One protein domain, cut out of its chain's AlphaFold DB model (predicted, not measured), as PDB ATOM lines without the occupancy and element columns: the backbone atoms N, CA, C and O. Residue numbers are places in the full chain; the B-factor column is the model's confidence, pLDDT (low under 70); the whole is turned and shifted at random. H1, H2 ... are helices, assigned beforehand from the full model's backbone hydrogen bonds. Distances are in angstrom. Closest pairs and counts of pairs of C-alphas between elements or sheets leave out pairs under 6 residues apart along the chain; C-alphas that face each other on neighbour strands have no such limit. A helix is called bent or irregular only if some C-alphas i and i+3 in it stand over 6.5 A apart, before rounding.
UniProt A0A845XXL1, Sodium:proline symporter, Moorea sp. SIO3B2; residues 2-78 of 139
ATOM      1  N   LEU A   2     -32.718  46.744 -21.256       88.56
ATOM      2  CA  LEU A   2     -32.121  47.720 -22.182       88.56
ATOM      3  C   LEU A   2     -32.749  47.694 -23.587       88.56
ATOM      4  O   LEU A   2     -33.087  48.745 -24.121       88.56
ATOM      5  N   THR A   3     -32.998  46.505 -24.148       87.62
ATOM      6  CA  THR A   3     -33.688  46.353 -25.440       87.62
ATOM      7  C   THR A   3     -35.041  47.051 -25.465       87.62
ATOM      8  O   THR A   3     -35.345  47.715 -26.445       87.62
ATOM      9  N   ALA A   4     -35.838  46.947 -24.396       85.94
ATOM     10  CA  ALA A   4     -37.145  47.596 -24.342       85.94
ATOM     11  C   ALA A   4     -37.003  49.124 -24.314       85.94
ATOM     12  O   ALA A   4     -37.724  49.826 -25.012       85.94
ATOM     13  N   MET A   5     -36.042  49.644 -23.548       91.19
ATOM     14  CA  MET A   5     -35.800  51.086 -23.461       91.19
ATOM     15  C   MET A   5     -35.333  51.658 -24.804       91.19
ATOM     16  O   MET A   5     -35.889  52.644 -25.282       91.19
ATOM     17  N   VAL A   6     -34.354  51.009 -25.443       92.56
ATOM     18  CA  VAL A   6     -33.810  51.455 -26.733       92.56
ATOM     19  C   VAL A   6     -34.838  51.282 -27.848       92.56
ATOM     20  O   VAL A   6     -35.073  52.222 -28.602       92.56
ATOM     21  N   ALA A   7     -35.495  50.123 -27.940       89.94
ATOM     22  CA  ALA A   7     -36.524  49.887 -28.949       89.94
ATOM     23  C   ALA A   7     -37.708  50.846 -28.786       89.94
ATOM     24  O   ALA A   7     -38.135  51.450 -29.766       89.94
ATOM     25  N   GLY A   8     -38.191  51.050 -27.557       89.69
ATOM     26  CA  GLY A   8     -39.279  51.984 -27.273       89.69
ATOM     27  C   GLY A   8     -38.930  53.415 -27.657       89.69
ATOM     28  O   GLY A   8     -39.740  54.089 -28.295       89.69
ATOM     29  N   PHE A   9     -37.707  53.858 -27.353       91.38
ATOM     30  CA  PHE A   9     -37.219  55.166 -27.780       91.38
ATOM     31  C   PHE A   9     -37.163  55.283 -29.308       91.38
ATOM     32  O   PHE A   9     -37.727  56.220 -29.864       91.38
ATOM     33  N   VAL A  10     -36.534  54.327 -29.996       93.19
ATOM     34  CA  VAL A  10     -36.351  54.373 -31.457       93.19
ATOM     35  C   VAL A  10     -37.691  54.320 -32.193       93.19
ATOM     36  O   VAL A  10     -37.934  55.131 -33.085       93.19
ATOM     37  N   VAL A  11     -38.585  53.406 -31.807       90.75
ATOM     38  CA  VAL A  11     -39.901  53.245 -32.442       90.75
ATOM     39  C   VAL A  11     -40.801  54.441 -32.134       90.75
ATOM     40  O   VAL A  11     -41.430  54.984 -33.044       90.75
ATOM     41  N   GLY A  12     -40.832  54.901 -30.881       89.00
ATOM     42  CA  GLY A  12     -41.636  56.053 -30.474       89.00
ATOM     43  C   GLY A  12     -41.163  57.358 -31.118       89.00
ATOM     44  O   GLY A  12     -41.979  58.146 -31.593       89.00
ATOM     45  N   PHE A  13     -39.848  57.574 -31.200       91.06
ATOM     46  CA  PHE A  13     -39.268  58.737 -31.872       91.06
ATOM     47  C   PHE A  13     -39.520  58.693 -33.383       91.06
ATOM     48  O   PHE A  13     -40.010  59.669 -33.956       91.06
ATOM     49  N   GLY A  14     -39.262  57.547 -34.020       90.62
ATOM     50  CA  GLY A  14     -39.471  57.351 -35.452       90.62
ATOM     51  C   GLY A  14     -40.917  57.614 -35.867       90.62
ATOM     52  O   GLY A  14     -41.168  58.452 -36.728       90.62
ATOM     53  N   THR A  15     -41.875  56.979 -35.187       89.12
ATOM     54  CA  THR A  15     -43.315  57.135 -35.471       89.12
ATOM     55  C   THR A  15     -43.884  58.511 -35.102       89.12
ATOM     56  O   THR A  15     -45.025  58.820 -35.452       89.12
ATOM     57  N   SER A  16     -43.115  59.358 -34.410       86.94
ATOM     58  CA  SER A  16     -43.511  60.725 -34.056       86.94
ATOM     59  C   SER A  16     -42.952  61.775 -35.025       86.94
ATOM     60  O   SER A  16     -43.676  62.700 -35.402       86.94
ATOM     61  N   VAL A  17     -41.690  61.627 -35.449       89.06
ATOM     62  CA  VAL A  17     -40.924  62.685 -36.138       89.06
ATOM     63  C   VAL A  17     -40.670  62.386 -37.619       89.06
ATOM     64  O   VAL A  17     -40.567  63.316 -38.415       89.06
ATOM     65  N   VAL A  18     -40.558  61.115 -38.019       89.88
ATOM     66  CA  VAL A  18     -40.157  60.747 -39.387       89.88
ATOM     67  C   VAL A  18     -41.387  60.706 -40.305       89.88
ATOM     68  O   VAL A  18     -42.229  59.828 -40.117       89.88
ATOM     69  N   PRO A  19     -41.486  61.565 -41.343       86.31
ATOM     70  CA  PRO A  19     -42.719  61.729 -42.127       86.31
ATOM     71  C   PRO A  19     -43.240  60.457 -42.811       86.31
ATOM     72  O   PRO A  19     -44.442  60.300 -42.987       86.31
ATOM     73  N   VAL A  20     -42.349  59.533 -43.183       87.06
ATOM     74  CA  VAL A  20     -42.701  58.297 -43.909       87.06
ATOM     75  C   VAL A  20     -43.377  57.255 -43.009       87.06
ATOM     76  O   VAL A  20     -44.169  56.449 -43.483       87.06
ATOM     77  N   ILE A  21     -43.066  57.262 -41.711       87.62
ATOM     78  CA  ILE A  21     -43.550  56.276 -40.729       87.62
ATOM     79  C   ILE A  21     -44.348  56.937 -39.601       87.62
ATOM     80  O   ILE A  21     -44.578  56.329 -38.555       87.62
ATOM     81  N   GLN A  22     -44.737  58.197 -39.793       92.12
ATOM     82  CA  GLN A  22     -45.441  58.967 -38.788       92.12
ATOM     83  C   GLN A  22     -46.836  58.387 -38.558       92.12
ATOM     84  O   GLN A  22     -47.580  58.125 -39.501       92.12
ATOM     85  N   ILE A  23     -47.207  58.236 -37.287       90.88
ATOM     86  CA  ILE A  23     -48.553  57.836 -36.879       90.88
ATOM     87  C   ILE A  23     -49.198  59.048 -36.191       90.88
ATOM     88  O   ILE A  23     -48.799  59.389 -35.070       90.88
ATOM     89  N   PRO A  24     -50.147  59.738 -36.856       88.31
ATOM     90  CA  PRO A  24     -50.750  60.960 -36.322       88.31
ATOM     91  C   PRO A  24     -51.637  60.691 -35.107       88.31
ATOM     92  O   PRO A  24     -51.633  61.462 -34.148       88.31
ATOM     93  N   ASP A  25     -52.384  59.586 -35.144       93.44
ATOM     94  CA  ASP A  25     -53.247  59.193 -34.040       93.44
ATOM     95  C   ASP A  25     -52.411  58.702 -32.855       93.44
ATOM     96  O   ASP A  25     -51.621  57.758 -32.955       93.44
ATOM     97  N   PHE A  26     -52.597  59.353 -31.708       89.00
ATOM     98  CA  PHE A  26     -51.830  59.055 -30.507       89.00
ATOM     99  C   PHE A  26     -52.071  57.628 -29.999       89.00
ATOM    100  O   PHE A  26     -51.123  56.969 -29.569       89.00
ATOM    101  N   GLY A  27     -53.315  57.144 -30.060       91.19
ATOM    102  CA  GLY A  27     -53.683  55.814 -29.580       91.19
ATOM    103  C   GLY A  27     -53.010  54.718 -30.398       91.19
ATOM    104  O   GLY A  27     -52.351  53.840 -29.838       91.19
ATOM    105  N   TRP A  28     -53.087  54.818 -31.725       93.00
ATOM    106  CA  TRP A  28     -52.398  53.905 -32.633       93.00
ATOM    107  C   TRP A  28     -50.884  53.969 -32.482       93.00
ATOM    108  O   TRP A  28     -50.231  52.925 -32.440       93.00
ATOM    109  N   ARG A  29     -50.314  55.169 -32.339       93.06
ATOM    110  CA  ARG A  29     -48.870  55.327 -32.138       93.06
ATOM    111  C   ARG A  29     -48.402  54.648 -30.858       93.06
ATOM    112  O   ARG A  29     -47.382  53.957 -30.867       93.06
ATOM    113  N   LEU A  30     -49.152  54.819 -29.768       93.19
ATOM    114  CA  LEU A  30     -48.861  54.185 -28.488       93.19
ATOM    115  C   LEU A  30     -48.943  52.659 -28.596       93.19
ATOM    116  O   LEU A  30     -48.026  51.972 -28.149       93.19
ATOM    117  N   LEU A  31     -49.996  52.136 -29.232       94.94
ATOM    118  CA  LEU A  31     -50.192  50.699 -29.416       94.94
ATOM    119  C   LEU A  31     -49.059  50.070 -30.236       94.94
ATOM    120  O   LEU A  31     -48.495  49.059 -29.823       94.94
ATOM    121  N   VAL A  32     -48.695  50.681 -31.367       93.31
ATOM    122  CA  VAL A  32     -47.609  50.202 -32.236       93.31
ATOM    123  C   VAL A  32     -46.270  50.243 -31.504       93.31
ATOM    124  O   VAL A  32     -45.535  49.256 -31.510       93.31
ATOM    125  N   THR A  33     -45.972  51.348 -30.816       92.62
ATOM    126  CA  THR A  33     -44.716  51.497 -30.067       92.62
ATOM    127  C   THR A  33     -44.607  50.458 -28.958       92.62
ATOM    128  O   THR A  33     -43.600  49.753 -28.874       92.62
ATOM    129  N   ALA A  34     -45.649  50.309 -28.135       93.62
ATOM    130  CA  ALA A  34     -45.674  49.332 -27.051       93.62
ATOM    131  C   ALA A  34     -45.606  47.891 -27.579       93.62
ATOM    132  O   ALA A  34     -44.847  47.081 -27.050       93.62
ATOM    133  N   GLY A  35     -46.343  47.586 -28.652       95.56
ATOM    134  CA  GLY A  35     -46.376  46.264 -29.272       95.56
ATOM    135  C   GLY A  35     -45.016  45.838 -29.821       95.56
ATOM    136  O   GLY A  35     -44.507  44.784 -29.445       95.56
ATOM    137  N   ILE A  36     -44.387  46.677 -30.652       94.31
ATOM    138  CA  ILE A  36     -43.064  46.379 -31.229       94.31
ATOM    139  C   ILE A  36     -42.016  46.241 -30.121       94.31
ATOM    140  O   ILE A  36     -41.231  45.293 -30.121       94.31
ATOM    141  N   THR A  37     -42.032  47.151 -29.147       94.00
ATOM    142  CA  THR A  37     -41.099  47.116 -28.014       94.00
ATOM    143  C   THR A  37     -41.258  45.838 -27.196       94.00
ATOM    144  O   THR A  37     -40.260  45.213 -26.839       94.00
ATOM    145  N   GLY A  38     -42.499  45.422 -26.935       95.19
ATOM    146  CA  GLY A  38     -42.808  44.185 -26.225       95.19
ATOM    147  C   GLY A  38     -42.303  42.952 -26.970       95.19
ATOM    148  O   GLY A  38     -41.622  42.121 -26.374       95.19
ATOM    149  N   VAL A  39     -42.554  42.861 -28.280       96.00
ATOM    150  CA  VAL A  39     -42.073  41.742 -29.107       96.00
ATOM    151  C   VAL A  39     -40.548  41.669 -29.100       96.00
ATOM    152  O   VAL A  39     -39.992  40.611 -28.817       96.00
ATOM    153  N   LEU A  40     -39.860  42.786 -29.351       94.81
ATOM    154  CA  LEU A  40     -38.394  42.824 -29.347       94.81
ATOM    155  C   LEU A  40     -37.819  42.456 -27.979       94.81
ATOM    156  O   LEU A  40     -36.838  41.717 -27.897       94.81
ATOM    157  N   TRP A  41     -38.440  42.937 -26.903       95.25
ATOM    158  CA  TRP A  41     -38.047  42.578 -25.548       95.25
ATOM    159  C   TRP A  41     -38.213  41.080 -25.279       95.25
ATOM    160  O   TRP A  41     -37.263  40.475 -24.787       95.25
ATOM    161  N   VAL A  42     -39.349  40.468 -25.642       95.19
ATOM    162  CA  VAL A  42     -39.575  39.018 -25.476       95.19
ATOM    163  C   VAL A  42     -38.560  38.218 -26.287       95.19
ATOM    164  O   VAL A  42     -37.960  37.284 -25.764       95.19
ATOM    165  N   VAL A  43     -38.327  38.593 -27.546       95.38
ATOM    166  CA  VAL A  43     -37.360  37.902 -28.410       95.38
ATOM    167  C   VAL A  43     -35.968  37.937 -27.785       95.38
ATOM    168  O   VAL A  43     -35.345  36.892 -27.626       95.38
ATOM    169  N   VAL A  44     -35.494  39.110 -27.359       94.56
ATOM    170  CA  VAL A  44     -34.171  39.211 -26.727       94.56
ATOM    171  C   VAL A  44     -34.133  38.500 -25.374       94.56
ATOM    172  O   VAL A  44     -33.131  37.861 -25.070       94.56
ATOM    173  N   MET A  45     -35.209  38.551 -24.584       93.06
ATOM    174  CA  MET A  45     -35.311  37.812 -23.323       93.06
ATOM    175  C   MET A  45     -35.124  36.306 -23.545       93.06
ATOM    176  O   MET A  45     -34.387  35.681 -22.792       93.06
ATOM    177  N   LEU A  46     -35.757  35.735 -24.573       93.06
ATOM    178  CA  LEU A  46     -35.668  34.304 -24.876       93.06
ATOM    179  C   LEU A  46     -34.321  33.902 -25.496       93.06
ATOM    180  O   LEU A  46     -33.884  32.770 -25.311       93.06
ATOM    181  N   LEU A  47     -33.671  34.807 -26.234       95.06
ATOM    182  CA  LEU A  47     -32.353  34.569 -26.832       95.06
ATOM    183  C   LEU A  47     -31.199  34.721 -25.833       95.06
ATOM    184  O   LEU A  47     -30.123  34.166 -26.047       95.06
ATOM    185  N   THR A  48     -31.397  35.494 -24.765       93.06
ATOM    186  CA  THR A  48     -30.369  35.710 -23.743       93.06
ATOM    187  C   THR A  48     -30.295  34.483 -22.829       93.06
ATOM    188  O   THR A  48     -31.341  34.015 -22.372       93.06
ATOM    189  N   PRO A  49     -29.096  33.945 -22.539       90.62
ATOM    190  CA  PRO A  49     -28.971  32.786 -21.666       90.62
ATOM    191  C   PRO A  49     -29.535  33.087 -20.270       90.62
ATOM    192  O   PRO A  49     -29.325  34.187 -19.748       90.62
ATOM    193  N   PRO A  50     -30.240  32.125 -19.651       89.19
ATOM    194  CA  PRO A  50     -30.694  32.273 -18.281       89.19
ATOM    195  C   PRO A  50     -29.502  32.309 -17.318       89.19
ATOM    196  O   PRO A  50     -28.429  31.775 -17.597       89.19
ATOM    197  N   GLU A  51     -29.728  32.918 -16.160       92.44
ATOM    198  CA  GLU A  51     -28.753  32.982 -15.074       92.44
ATOM    199  C   GLU A  51     -28.393  31.579 -14.541       92.44
ATOM    200  O   GLU A  51     -29.186  30.637 -14.637       92.44
ATOM    201  N   SER A  52     -27.190  31.427 -13.973       94.69
ATOM    202  CA  SER A  52     -26.703  30.126 -13.510       94.69
ATOM    203  C   SER A  52     -27.509  29.577 -12.325       94.69
ATOM    204  O   SER A  52     -27.997  30.326 -11.474       94.69
ATOM    205  N   ASP A  53     -27.593  28.245 -12.225       94.06
ATOM    206  CA  ASP A  53     -28.267  27.574 -11.104       94.06
ATOM    207  C   ASP A  53     -27.703  28.021  -9.741       94.06
ATOM    208  O   ASP A  53     -28.465  28.188  -8.794       94.06
ATOM    209  N   THR A  54     -26.390  28.261  -9.643       94.69
ATOM    210  CA  THR A  54     -25.729  28.702  -8.405       94.69
ATOM    211  C   THR A  54     -26.242  30.065  -7.944       94.69
ATOM    212  O   THR A  54     -26.632  30.220  -6.788       94.69
ATOM    213  N   THR A  55     -26.310  31.041  -8.855       95.50
ATOM    214  CA  THR A  55     -26.843  32.381  -8.569       95.50
ATOM    215  C   THR A  55     -28.319  32.310  -8.163       95.50
ATOM    216  O   THR A  55     -28.742  32.974  -7.214       95.50
ATOM    217  N   LEU A  56     -29.117  31.481  -8.848       94.44
ATOM    218  CA  LEU A  56     -30.537  31.292  -8.532       94.44
ATOM    219  C   LEU A  56     -30.749  30.615  -7.171       94.44
ATOM    220  O   LEU A  56     -31.657  31.004  -6.435       94.44
ATOM    221  N   ASP A  57     -29.913  29.643  -6.812       95.31
ATOM    222  CA  ASP A  57     -29.952  28.981  -5.507       95.31
ATOM    223  C   ASP A  57     -29.585  29.973  -4.380       95.31
ATOM    224  O   ASP A  57     -30.247  30.003  -3.338       95.31
ATOM    225  N   GLU A  58     -28.583  30.837  -4.585       95.56
ATOM    226  CA  GLU A  58     -28.232  31.910  -3.640       95.56
ATOM    227  C   GLU A  58     -29.354  32.939  -3.473       95.56
ATOM    228  O   GLU A  58     -29.688  33.316  -2.344       95.56
ATOM    229  N   PHE A  59     -29.970  33.366  -4.578       94.56
ATOM    230  CA  PHE A  59     -31.138  34.242  -4.553       94.56
ATOM    231  C   PHE A  59     -32.293  33.597  -3.778       94.56
ATOM    232  O   PHE A  59     -32.875  34.224  -2.884       94.56
ATOM    233  N   TYR A  60     -32.584  32.322  -4.055       94.75
ATOM    234  CA  TYR A  60     -33.657  31.586  -3.394       94.75
ATOM    235  C   TYR A  60     -33.429  31.477  -1.883       94.75
ATOM    236  O   TYR A  60     -34.360  31.702  -1.114       94.75
ATOM    237  N   ARG A  61     -32.194  31.228  -1.424       94.12
ATOM    238  CA  ARG A  61     -31.865  31.175   0.016       94.12
ATOM    239  C   ARG A  61     -32.208  32.470   0.758       94.12
ATOM    240  O   ARG A  61     -32.604  32.393   1.926       94.12
ATOM    241  N   ARG A  62     -32.060  33.622   0.092       92.75
ATOM    242  CA  ARG A  62     -32.305  34.961   0.656       92.75
ATOM    243  C   ARG A  62     -33.777  35.359   0.618       92.75
ATOM    244  O   ARG A  62     -34.296  35.829   1.623       92.75
ATOM    245  N   VAL A  63     -34.438  35.188  -0.527       92.25
ATOM    246  CA  VAL A  63     -35.796  35.719  -0.756       92.25
ATOM    247  C   VAL A  63     -36.886  34.686  -0.467       92.25
ATOM    248  O   VAL A  63     -37.970  35.053  -0.021       92.25
ATOM    249  N   ARG A  64     -36.600  33.397  -0.699       90.50
ATOM    250  CA  ARG A  64     -37.529  32.258  -0.567       90.50
ATOM    251  C   ARG A  64     -38.913  32.536  -1.177       90.50
ATOM    252  O   ARG A  64     -39.928  32.426  -0.475       90.50
ATOM    253  N   PRO A  65     -38.952  32.929  -2.465       90.00
ATOM    254  CA  PRO A  65     -40.191  33.268  -3.149       90.00
ATOM    255  C   PRO A  65     -41.114  32.052  -3.269       90.00
ATOM    256  O   PRO A  65     -40.665  30.904  -3.338       90.00
ATOM    257  N   ALA A  66     -42.414  32.322  -3.336       85.31
ATOM    258  CA  ALA A  66     -43.424  31.318  -3.637       85.31
ATOM    259  C   ALA A  66     -43.664  31.186  -5.150       85.31
ATOM    260  O   ALA A  66     -43.392  32.101  -5.928       85.31
ATOM    261  N   GLY A  67     -44.213  30.043  -5.566       84.00
ATOM    262  CA  GLY A  67     -44.745  29.838  -6.914       84.00
ATOM    263  C   GLY A  67     -44.095  28.706  -7.718       84.00
ATOM    264  O   GLY A  67     -43.010  28.224  -7.390       84.00
ATOM    265  N   PRO A  68     -44.762  28.266  -8.801       85.62
ATOM    266  CA  PRO A  68     -44.384  27.065  -9.548       85.62
ATOM    267  C   PRO A  68     -43.031  27.188 -10.262       85.62
ATOM    268  O   PRO A  68     -42.334  26.185 -10.416       85.62
ATOM    269  N   GLY A  69     -42.628  28.405 -10.646       88.62
ATOM    270  CA  GLY A  69     -41.350  28.666 -11.320       88.62
ATOM    271  C   GLY A  69     -40.111  28.374 -10.465       88.62
ATOM    272  O   GLY A  69     -39.041  28.142 -11.014       88.62
ATOM    273  N   TRP A  70     -40.258  28.315  -9.136       92.50
ATOM    274  CA  TRP A  70     -39.150  28.114  -8.193       92.50
ATOM    275  C   TRP A  70     -39.036  26.683  -7.663       92.50
ATOM    276  O   TRP A  70     -38.176  26.398  -6.830       92.50
ATOM    277  N   LYS A  71     -39.870  25.753  -8.149       90.00
ATOM    278  CA  LYS A  71     -39.898  24.363  -7.661       90.00
ATOM    279  C   LYS A  71     -38.535  23.670  -7.790       90.00
ATOM    280  O   LYS A  71     -38.161  22.886  -6.922       90.00
ATOM    281  N   ARG A  72     -37.770  23.981  -8.843       92.12
ATOM    282  CA  ARG A  72     -36.416  23.444  -9.049       92.12
ATOM    283  C   ARG A  72     -35.457  23.901  -7.946       92.12
ATOM    284  O   ARG A  72     -34.807  23.060  -7.336       92.12
ATOM    285  N   GLN A  73     -35.394  25.198  -7.661       94.38
ATOM    286  CA  GLN A  73     -34.521  25.775  -6.629       94.38
ATOM    287  C   GLN A  73     -34.977  25.377  -5.220       94.38
ATOM    288  O   GLN A  73     -34.146  25.110  -4.354       94.38
ATOM    289  N   GLN A  74     -36.285  25.235  -4.993       91.69
ATOM    290  CA  GLN A  74     -36.832  24.702  -3.744       91.69
ATOM    291  C   GLN A  74     -36.318  23.281  -3.466       91.69
ATOM    292  O   GLN A  74     -35.824  23.005  -2.374       91.69
ATOM    293  N   LEU A  75     -36.373  22.391  -4.464       91.94
ATOM    294  CA  LEU A  75     -35.862  21.021  -4.341       91.94
ATOM    295  C   LEU A  75     -34.337  20.979  -4.162       91.94
ATOM    296  O   LEU A  75     -33.840  20.167  -3.389       91.94
ATOM    297  N   ARG A  76     -33.596  21.860  -4.845       93.31
ATOM    298  CA  ARG A  76     -32.126  21.935  -4.756       93.31
ATOM    299  C   ARG A  76     -31.625  22.494  -3.427       93.31
ATOM    300  O   ARG A  76     -30.597  22.053  -2.927       93.31
ATOM    301  N   THR A  77     -32.325  23.477  -2.866       92.94
ATOM    302  CA  THR A  77     -31.924  24.140  -1.616       92.94
ATOM    303  C   THR A  77     -32.523  23.490  -0.371       92.94
ATOM    304  O   THR A  77     -32.002  23.706   0.721       92.94
ATOM    305  N   GLY A  78     -33.608  22.719  -0.511       91.31
ATOM    306  CA  GLY A  78     -34.324  22.093   0.605       91.31
ATOM    307  C   GLY A  78     -35.055  23.087   1.518       91.31
ATOM    308  O   GLY A  78     -35.506  22.709   2.596       91.31
TER     309      GLY A  78
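Overview. This is residues 2 to 78 of the 139 residues of the protein "Sodium:proline symporter" of Moorea sp. SIO3B2 (UniProt A0A845XXL1). Two long helices, H1 and H2, lie side by side as a helical hairpin, and a small head of two short helices, H3 and H4, sits well away from it beyond the far end of H2. A thin free-standing neck, residues 46 to 52, joins hairpin and head, and the whole draws out like a dumbbell with one long lobe and one small one. The printed part has 77 residues with four named helices, H1, H2, H3 and H4 in that order along the chain, and no named strand; its class is all helix. It is extended, with a radius of gyration of the C-alphas of 19.1 A, and its C-alphas span 58 by 21 by 17 A.

Along the chain. Find C-alpha 2 at (-32.121, 47.720, -22.182); there H1 begins, and it runs over residues 2 to 17, 22.3 A from first to last C-alpha. Pass the link of 8 residues and look for C-alpha 26 at (-51.830, 59.055, -30.507), where H2 begins; it holds residues 26 to 47, is 31.5 A long and is the longest helix by residues. After residues 48 to 52 you reach H3, residues 53 to 63, 15.2 A long. H4 follows with residues 68 to 77, 15.1 A long, and ends at C-alpha 77 at (-31.924, 24.140, -1.616). H4 is irregular: the C-alphas of Gly 69 and Arg 72 are 7.5 A apart.

Arrangement. Begin with H1 and H2, which form a helical hairpin and touch, with 24 pairs of C-alphas within 8 A. Their closest C-alphas are those of Ala 4 and Trp 41, 5.2 A apart. Their lines stand at a shallow tilt of 28 degrees, and they run opposite ways. Farther along, H3 and H4 touch, their closest C-alphas being those of Asp 57 and Gln 73, 5.7 A apart. These two helices are about perpendicular, at 81 degrees. Between the two pairs of helices, H2 and H3 are apart although they follow each other in the chain; H1 and H3, H1 and H4, and H2 and H4 are apart too. In the backbones of H1, H2 and H3 every O i to N i+4 pair is within hydrogen-bond range, and in H4 4 of 6 are.

Size, cuts and confidence. The outline is a rod, and the two C-alphas farthest apart are those of Pro 19 and Gly 78, 58.9 A. From Leu 2 to Gly 78, the first and last printed residues, the C-alphas are 34.4 A apart. The printed part has no cut. The links H2 to H3 and H3 to H4 are tight, the link H1 to H2 is short, and no link is long. Look in the B-factor column for the pLDDT: its mean over the printed part is 91.8, and no printed residue is under 70.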